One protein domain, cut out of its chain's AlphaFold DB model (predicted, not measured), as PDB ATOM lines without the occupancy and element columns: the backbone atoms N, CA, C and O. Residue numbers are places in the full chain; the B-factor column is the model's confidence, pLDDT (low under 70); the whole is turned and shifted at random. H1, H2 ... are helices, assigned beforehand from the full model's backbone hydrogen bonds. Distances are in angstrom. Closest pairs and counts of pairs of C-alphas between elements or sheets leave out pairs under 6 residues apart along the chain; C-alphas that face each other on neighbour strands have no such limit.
ATOM      1  N   PHE A  77      30.685  35.946 -24.946       73.00
ATOM      2  CA  PHE A  77      31.829  36.112 -25.823       73.00
ATOM      3  C   PHE A  77      32.034  34.830 -26.612       73.00
ATOM      4  O   PHE A  77      32.068  33.751 -26.033       73.00
ATOM      5  N   ASP A  78      32.103  34.952 -27.936       69.75
ATOM      6  CA  ASP A  78      32.276  33.815 -28.848       69.75
ATOM      7  C   ASP A  78      31.294  32.653 -28.582       69.75
ATOM      8  O   ASP A  78      31.669  31.490 -28.463       69.75
ATOM      9  N   ASN A  79      30.009  32.986 -28.407       70.25
ATOM     10  CA  ASN A  79      28.922  32.060 -28.045       70.25
ATOM     11  C   ASN A  79      29.088  31.313 -26.709       70.25
ATOM     12  O   ASN A  79      28.282  30.438 -26.389       70.25
ATOM     13  N   GLN A  80      30.065  31.695 -25.892       70.75
ATOM     14  CA  GLN A  80      30.270  31.166 -24.554       70.75
ATOM     15  C   GLN A  80      29.799  32.183 -23.513       70.75
ATOM     16  O   GLN A  80      29.936  33.395 -23.687       70.75
ATOM     17  N   ASN A  81      29.239  31.693 -22.405       67.31
ATOM     18  CA  ASN A  81      28.857  32.526 -21.259       67.31
ATOM     19  C   ASN A  81      30.089  32.851 -20.398       67.31
ATOM     20  O   ASN A  81      30.120  32.546 -19.205       67.31
ATOM     21  N   SER A  82      31.123  33.418 -21.014       74.56
ATOM     22  CA  SER A  82      32.367  33.805 -20.360       74.56
ATOM     23  C   SER A  82      32.657  35.285 -20.589       74.56
ATOM     24  O   SER A  82      32.284  35.879 -21.605       74.56
ATOM     25  N   ARG A  83      33.306  35.901 -19.600       73.69
ATOM     26  CA  ARG A  83      33.870  37.240 -19.738       73.69
ATOM     27  C   ARG A  83      35.283  37.084 -20.301       73.69
ATOM     28  O   ARG A  83      36.082  36.407 -19.657       73.69
ATOM     29  N   PRO A  84      35.600  37.685 -21.455       83.38
ATOM     30  CA  PRO A  84      36.952  37.644 -21.979       83.38
ATOM     31  C   PRO A  84      37.851  38.590 -21.180       83.38
ATOM     32  O   PRO A  84      37.402  39.643 -20.713       83.38
ATOM     33  N   ASP A  85      39.127  38.253 -21.055       88.75
ATOM     34  CA  ASP A  85      40.142  39.220 -20.645       88.75
ATOM     35  C   ASP A  85      40.474  40.199 -21.791       88.75
ATOM     36  O   ASP A  85      40.057  40.026 -22.943       88.75
ATOM     37  N   VAL A  86      41.213  41.265 -21.478       90.75
ATOM     38  CA  VAL A  86      41.578  42.301 -22.457       90.75
ATOM     39  C   VAL A  86      42.355  41.715 -23.643       90.75
ATOM     40  O   VAL A  86      42.050  42.033 -24.792       90.75
ATOM     41  N   ASN A  87      43.303  40.806 -23.400       91.44
ATOM     42  CA  ASN A  87      44.124  40.200 -24.449       91.44
ATOM     43  C   ASN A  87      43.299  39.294 -25.370       91.44
ATOM     44  O   ASN A  87      43.530  39.263 -26.581       91.44
ATOM     45  N   GLN A  88      42.322  38.570 -24.821       91.50
ATOM     46  CA  GLN A  88      41.373  37.767 -25.591       91.50
ATOM     47  C   GLN A  88      40.527  38.643 -26.519       91.50
ATOM     48  O   GLN A  88      40.360  38.296 -27.690       91.50
ATOM     49  N   VAL A  89      40.049  39.798 -26.039       91.44
ATOM     50  CA  VAL A  89      39.311  40.763 -26.873       91.44
ATOM     51  C   VAL A  89      40.192  41.299 -27.999       91.44
ATOM     52  O   VAL A  89      39.783  41.255 -29.159       91.44
ATOM     53  N   ILE A  90      41.414  41.744 -27.692       94.56
ATOM     54  CA  ILE A  90      42.354  42.257 -28.700       94.56
ATOM     55  C   ILE A  90      42.658  41.197 -29.764       94.56
ATOM     56  O   ILE A  90      42.555  41.468 -30.962       94.56
ATOM     57  N   ARG A  91      42.954  39.959 -29.348       93.56
ATOM     58  CA  ARG A  91      43.211  38.841 -30.266       93.56
ATOM     59  C   ARG A  91      42.008  38.541 -31.157       93.56
ATOM     60  O   ARG A  91      42.176  38.298 -32.350       93.56
ATOM     61  N   HIS A  92      40.803  38.565 -30.593       91.94
ATOM     62  CA  HIS A  92      39.578  38.354 -31.354       91.94
ATOM     63  C   HIS A  92      39.383  39.439 -32.419       91.94
ATOM     64  O   HIS A  92      39.166  39.111 -33.584       91.94
ATOM     65  N   LEU A  93      39.539  40.717 -32.054       93.81
ATOM     66  CA  LEU A  93      39.428  41.843 -32.988       93.81
ATOM     67  C   LEU A  93      40.491  41.785 -34.094       93.81
ATOM     68  O   LEU A  93      40.169  42.020 -35.261       93.81
ATOM     69  N   HIS A  94      41.718  41.373 -33.760       94.50
ATOM     70  CA  HIS A  94      42.786  41.102 -34.732       94.50
ATOM     71  C   HIS A  94      42.427  40.008 -35.737       94.50
ATOM     72  O   HIS A  94      42.906  40.044 -36.869       94.50
ATOM     73  N   GLY A  95      41.591  39.041 -35.356       92.94
ATOM     74  CA  GLY A  95      41.130  37.960 -36.230       92.94
ATOM     75  C   GLY A  95      39.986  38.346 -37.172       92.94
ATOM     76  O   GLY A  95      39.740  37.641 -38.152       92.94
ATOM     77  N   LEU A  96      39.283  39.459 -36.927       93.94
ATOM     78  CA  LEU A  96      38.132  39.860 -37.740       93.94
ATOM     79  C   LEU A  96      38.555  40.364 -39.127       93.94
ATOM     80  O   LEU A  96      39.556  41.065 -39.287       93.94
ATOM     81  N   ARG A  97      37.765  40.040 -40.154       93.06
ATOM     82  CA  ARG A  97      37.991  40.458 -41.548       93.06
ATOM     83  C   ARG A  97      36.685  40.903 -42.209       93.06
ATOM     84  O   ARG A  97      35.603  40.473 -41.799       93.06
ATOM     85  N   GLY A  98      36.810  41.754 -43.229       94.88
ATOM     86  CA  GLY A  98      35.690  42.310 -43.994       94.88
ATOM     87  C   GLY A  98      34.634  42.968 -43.103       94.88
ATOM     88  O   GLY A  98      34.955  43.524 -42.053       94.88
ATOM     89  N   ALA A  99      33.363  42.790 -43.467       93.31
ATOM     90  CA  ALA A  99      32.228  43.435 -42.804       93.31
ATOM     91  C   ALA A  99      32.170  43.220 -41.280       93.31
ATOM     92  O   ALA A  99      31.676  44.081 -40.554       93.31
ATOM     93  N   LYS A 100      32.678  42.093 -40.760       90.75
ATOM     94  CA  LYS A 100      32.727  41.855 -39.307       90.75
ATOM     95  C   LYS A 100      33.668  42.833 -38.603       90.75
ATOM     96  O   LYS A 100      33.316  43.341 -37.543       90.75
ATOM     97  N   ARG A 101      34.835  43.108 -39.196       93.69
ATOM     98  CA  ARG A 101      35.803  44.074 -38.658       93.69
ATOM     99  C   ARG A 101      35.245  45.490 -38.743       93.69
ATOM    100  O   ARG A 101      35.249  46.185 -37.735       93.69
ATOM    101  N   ASP A 102      34.677  45.856 -39.889       91.56
ATOM    102  CA  ASP A 102      34.119  47.196 -40.112       91.56
ATOM    103  C   ASP A 102      32.966  47.491 -39.142       91.56
ATOM    104  O   ASP A 102      32.866  48.576 -38.569       91.56
ATOM    105  N   ASN A 103      32.105  46.498 -38.902       90.94
ATOM    106  CA  ASN A 103      31.021  46.614 -37.932       90.94
ATOM    107  C   ASN A 103      31.542  46.735 -36.493       90.94
ATOM    108  O   ASN A 103      31.001  47.540 -35.735       90.94
ATOM    109  N   ALA A 104      32.574  45.969 -36.120       92.00
ATOM    110  CA  ALA A 104      33.183  46.043 -34.793       92.00
ATOM    111  C   ALA A 104      33.836  47.412 -34.551       92.00
ATOM    112  O   ALA A 104      33.543  48.055 -33.544       92.00
ATOM    113  N   GLU A 105      34.642  47.895 -35.500       94.25
ATOM    114  CA  GLU A 105      35.248  49.227 -35.442       94.25
ATOM    115  C   GLU A 105      34.172  50.308 -35.313       94.25
ATOM    116  O   GLU A 105      34.210  51.121 -34.390       94.25
ATOM    117  N   ARG A 106      33.155  50.286 -36.184       92.31
ATOM    118  CA  ARG A 106      32.058  51.260 -36.140       92.31
ATOM    119  C   ARG A 106      31.331  51.245 -34.798       92.31
ATOM    120  O   ARG A 106      30.987  52.308 -34.290       92.31
ATOM    121  N   TYR A 107      31.077  50.064 -34.237       89.00
ATOM    122  CA  TYR A 107      30.435  49.929 -32.932       89.00
ATOM    123  C   TYR A 107      31.288  50.558 -31.822       89.00
ATOM    124  O   TYR A 107      30.796  51.400 -31.072       89.00
ATOM    125  N   ILE A 108      32.578  50.216 -31.770       91.88
ATOM    126  CA  ILE A 108      33.523  50.713 -30.760       91.88
ATOM    127  C   ILE A 108      33.667  52.233 -30.850       91.88
ATOM    128  O   ILE A 108      33.566  52.930 -29.842       91.88
ATOM    129  N   ARG A 109      33.824  52.773 -32.059       92.00
ATOM    130  CA  ARG A 109      33.979  54.216 -32.262       92.00
ATOM    131  C   ARG A 109      32.704  55.012 -32.003       92.00
ATOM    132  O   ARG A 109      32.790  56.204 -31.729       92.00
ATOM    133  N   ARG A 110      31.523  54.395 -32.081       90.38
ATOM    134  CA  ARG A 110      30.248  55.040 -31.716       90.38
ATOM    135  C   ARG A 110      29.967  55.002 -30.218       90.38
ATOM    136  O   ARG A 110      29.140  55.781 -29.752       90.38
ATOM    137  N   ALA A 111      30.637  54.132 -29.460       85.88
ATOM    138  CA  ALA A 111      30.460  54.078 -28.017       85.88
ATOM    139  C   ALA A 111      30.880  55.424 -27.386       85.88
ATOM    140  O   ALA A 111      32.012  55.866 -27.621       85.88
ATOM    141  N   PRO A 112      30.022  56.080 -26.579       85.06
ATOM    142  CA  PRO A 112      30.331  57.375 -25.970       85.06
ATOM    143  C   PRO A 112      31.664  57.364 -25.215       85.06
ATOM    144  O   PRO A 112      32.009  56.355 -24.600       85.06
ATOM    145  N   ARG A 113      32.391  58.493 -25.192       84.44
ATOM    146  CA  ARG A 113      33.665  58.622 -24.442       84.44
ATOM    147  C   ARG A 113      33.536  58.293 -22.954       84.44
ATOM    148  O   ARG A 113      34.506  57.906 -22.325       84.44
ATOM    149  N   GLN A 114      32.333  58.444 -22.406       83.44
ATOM    150  CA  GLN A 114      32.026  58.122 -21.012       83.44
ATOM    151  C   GLN A 114      32.123  56.614 -20.719       83.44
ATOM    152  O   GLN A 114      32.294  56.235 -19.563       83.44
ATOM    153  N   ILE A 115      32.041  55.763 -21.750       82.94
ATOM    154  CA  ILE A 115      32.317  54.328 -21.658       82.94
ATOM    155  C   ILE A 115      33.831  54.129 -21.767       82.94
ATOM    156  O   ILE A 115      34.357  53.696 -22.797       82.94
ATOM    157  N   ASP A 116      34.518  54.506 -20.692       85.44
ATOM    158  CA  ASP A 116      35.965  54.413 -20.530       85.44
ATOM    159  C   ASP A 116      36.313  53.212 -19.640       85.44
ATOM    160  O   ASP A 116      36.331  53.285 -18.411       85.44
ATOM    161  N   THR A 117      36.523  52.065 -20.279       88.25
ATOM    162  CA  THR A 117      36.875  50.800 -19.623       88.25
ATOM    163  C   THR A 117      38.307  50.395 -19.969       88.25
ATOM    164  O   THR A 117      38.877  50.859 -20.954       88.25
ATOM    165  N   GLU A 118      38.892  49.469 -19.206       90.31
ATOM    166  CA  GLU A 118      40.208  48.895 -19.538       90.31
ATOM    167  C   GLU A 118      40.252  48.309 -20.962       90.31
ATOM    168  O   GLU A 118      41.225  48.511 -21.686       90.31
ATOM    169  N   TYR A 119      39.155  47.680 -21.400       90.56
ATOM    170  CA  TYR A 119      38.998  47.178 -22.761       90.56
ATOM    171  C   TYR A 119      39.021  48.317 -23.780       90.56
ATOM    172  O   TYR A 119      39.735  48.225 -24.773       90.56
ATOM    173  N   ARG A 120      38.269  49.401 -23.531       91.19
ATOM    174  CA  ARG A 120      38.210  50.576 -24.416       91.19
ATOM    175  C   ARG A 120      39.604  51.156 -24.643       91.19
ATOM    176  O   ARG A 120      40.005  51.323 -25.790       91.19
ATOM    177  N   ARG A 121      40.348  51.399 -23.562       91.88
ATOM    178  CA  ARG A 121      41.702  51.972 -23.618       91.88
ATOM    179  C   ARG A 121      42.669  51.075 -24.386       91.88
ATOM    180  O   ARG A 121      43.415  51.568 -25.224       91.88
ATOM    181  N   ALA A 122      42.633  49.765 -24.136       94.69
ATOM    182  CA  ALA A 122      43.487  48.812 -24.840       94.69
ATOM    183  C   ALA A 122      43.162  48.733 -26.340       94.69
ATOM    184  O   ALA A 122      44.067  48.715 -27.166       94.69
ATOM    185  N   ILE A 123      41.876  48.732 -26.703       94.94
ATOM    186  CA  ILE A 123      41.436  48.718 -28.103       94.94
ATOM    187  C   ILE A 123      41.866  50.000 -28.827       94.94
ATOM    188  O   ILE A 123      42.332  49.936 -29.963       94.94
ATOM    189  N   GLU A 124      41.716  51.161 -28.189       94.75
ATOM    190  CA  GLU A 124      42.147  52.437 -28.765       94.75
ATOM    191  C   GLU A 124      43.668  52.496 -28.945       94.75
ATOM    192  O   GLU A 124      44.124  52.937 -29.998       94.75
ATOM    193  N   ALA A 125      44.438  52.001 -27.972       95.19
ATOM    194  CA  ALA A 125      45.895  51.930 -28.060       95.19
ATOM    195  C   ALA A 125      46.381  50.982 -29.171       95.19
ATOM    196  O   ALA A 125      47.327  51.315 -29.879       95.19
ATOM    197  N   GLU A 126      45.727  49.831 -29.344       96.69
ATOM    198  CA  GLU A 126      46.130  48.819 -30.327       96.69
ATOM    199  C   GLU A 126      45.698  49.173 -31.761       96.69
ATOM    200  O   GLU A 126      46.463  48.999 -32.707       96.69
ATOM    201  N   PHE A 127      44.463  49.652 -31.946       94.56
ATOM    202  CA  PHE A 127      43.855  49.805 -33.275       94.56
ATOM    203  C   PHE A 127      43.618  51.259 -33.703       94.56
ATOM    204  O   PHE A 127      43.234  51.504 -34.848       94.56
ATOM    205  N   GLY A 128      43.781  52.238 -32.807       93.88
ATOM    206  CA  GLY A 128      43.435  53.638 -33.084       93.88
ATOM    207  C   GLY A 128      41.929  53.878 -33.256       93.88
ATOM    208  O   GLY A 128      41.511  54.859 -33.879       93.88
ATOM    209  N   TRP A 129      41.088  52.974 -32.742       93.88
ATOM    210  CA  TRP A 129      39.627  53.013 -32.873       93.88
ATOM    211  C   TRP A 129      38.959  53.966 -31.872       93.88
ATOM    212  O   TRP A 129      38.132  53.567 -31.055       93.88
ATOM    213  N   THR A 130      39.320  55.244 -31.947       91.12
ATOM    214  CA  THR A 130      38.838  56.305 -31.054       91.12
ATOM    215  C   THR A 130      37.431  56.797 -31.401       91.12
ATOM    216  O   THR A 130      36.957  56.650 -32.534       91.12
ATOM    217  N   TYR A 131      36.750  57.383 -30.406       88.19
ATOM    218  CA  TYR A 131      35.378  57.893 -30.532       88.19
ATOM    219  C   TYR A 131      35.197  58.865 -31.709       88.19
ATOM    220  O   TYR A 131      35.871  59.894 -31.763       88.19
ATOM    221  N   PHE A 132      34.209  58.596 -32.566       77.31
ATOM    222  CA  PHE A 132      33.701  59.536 -33.568       77.31
ATOM    223  C   PHE A 132      32.746  60.532 -32.898       77.31
ATOM    224  O   PHE A 132      31.527  60.404 -32.976       77.31
ATOM    225  N   GLY A 133      33.284  61.495 -32.163       57.28
ATOM    226  CA  GLY A 133      32.472  62.546 -31.562       57.28
ATOM    227  C   GLY A 133      32.284  63.691 -32.522       57.28
ATOM    228  O   GLY A 133      33.144  64.552 -32.520       57.28
ATOM    229  N   ASN A 134      31.208  63.674 -33.311       48.47
ATOM    230  CA  ASN A 134      30.737  64.782 -34.153       48.47
ATOM    231  C   ASN A 134      31.841  65.645 -34.803       48.47
ATOM    232  O   ASN A 134      31.694  66.859 -34.904       48.47
ATOM    233  N   ASP A 135      32.922  65.022 -35.281       47.59
ATOM    234  CA  ASP A 135      33.780  65.626 -36.295       47.59
ATOM    235  C   ASP A 135      32.996  65.542 -37.608       47.59
ATOM    236  O   ASP A 135      33.247  64.700 -38.474       47.59
ATOM    237  N   GLU A 136      31.994  66.416 -37.738       42.44
ATOM    238  CA  GLU A 136      31.684  66.975 -39.042       42.44
ATOM    239  C   GLU A 136      32.961  67.668 -39.502       42.44
ATOM    240  O   GLU A 136      33.264  68.810 -39.156       42.44
ATOM    241  N   GLY A 137      33.768  66.902 -40.231       39.94
ATOM    242  CA  GLY A 137      34.884  67.430 -40.971       39.94
ATOM    243  C   GLY A 137      34.355  68.498 -41.912       39.94
ATOM    244  O   GLY A 137      33.860  68.191 -42.993       39.94
ATOM    245  N   VAL A 138      34.544  69.757 -41.527       45.12
ATOM    246  CA  VAL A 138      34.801  70.829 -42.482       45.12
ATOM    247  C   VAL A 138      36.074  70.428 -43.223       45.12
ATOM    248  O   VAL A 138      37.193  70.718 -42.804       45.12
ATOM    249  N   ARG A 139      35.895  69.652 -44.289       43.59
ATOM    250  CA  ARG A 139      36.897  69.364 -45.312       43.59
ATOM    251  C   ARG A 139      36.207  69.240 -46.665       43.59
ATOM    252  O   ARG A 139      36.016  68.137 -47.172       43.59
ATOM    253  N   SER A 140      35.865  70.377 -47.255       42.75
ATOM    254  CA  SER A 140      36.471  70.926 -48.486       42.75
ATOM    255  C   SER A 140      35.713  72.181 -48.892       42.75
ATOM    256  O   SER A 140      34.468  72.156 -48.792       42.75
TER     257      SER A 140
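What this domain is: This is residues 77 to 140 of the 140 residues of an uncharacterized protein of Alphaproteobacteria bacterium (UniProt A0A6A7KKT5). Three short helices make a small, open cluster: H1 and H2 form a V with the tight link at its tip, and H3 stands at the open side of the V, packed on H1, so that the three centres make a triangle. From this body a thin tail, residues 134 to 140, sticks out, and its last residue is one end of the longest distance in the domain. The printed part has 64 residues, with three named helices in the order H1, H2, H3 and no named strand; the class is all helix. The whole is only just loose, close to compact, with a radius of gyration of the C-alphas of 13.2 A, and its C-alphas span 45 by 27 by 19 A, an elongated outline.

How they stand to each other: The printed part begins at Phe 77, and residues 77 to 85 come before H1, residues 86 to 95. A tight link of 3 residues joins H1 to H2, residues 99 to 110. H1 and H2 are close but not clearly touching: their closest C-alphas, those of Leu 93 and Arg 101, are 7.1 A apart. They run opposite ways at a steep tilt of 43 degrees. A short link of 7 residues joins H2 to H3, residues 118 to 127. H2 and H3 are close but not clearly touching, with the C-alphas of Ile 108 and Arg 120 the closest at 7.9 A. They run opposite ways at a steep tilt of 57 degrees. H1 and H3 touch, with 7 pairs of C-alphas within 8 A; the closest, those of Val 86 and Tyr 119, are 5.5 A apart. They run the same way at a steep tilt of 35.3 degrees, only just beyond shallow. In H1, H2 and H3 every O i to N i+4 pair is within hydrogen-bond range.

Where its parts are: H1 begins with C-alpha 86 at (41.578, 42.301, -22.457) and measures 14.4 A from first to last C-alpha. H2, the longest helix with 12 residues, begins with C-alpha 99 at (32.228, 43.435, -42.804) and measures 16.2 A. H3 measures 14.2 A and ends with C-alpha 127 at (43.855, 49.805, -33.275).

The domain as a whole: The two C-alphas farthest apart in the domain are those of Asn 81 and Ser 140, 47.7 A. Residues 128 to 140 have no named element, and their C-alphas lie 6 to 28 A from the mean of the C-alphas; residues 134 to 140 stand free. Ser 140 is the chain's last residue. The printed part has no cut and no long link between its helices. The mean pLDDT of the printed part is 83.2, and residues 78, 81 and 133 to 140 are under 70.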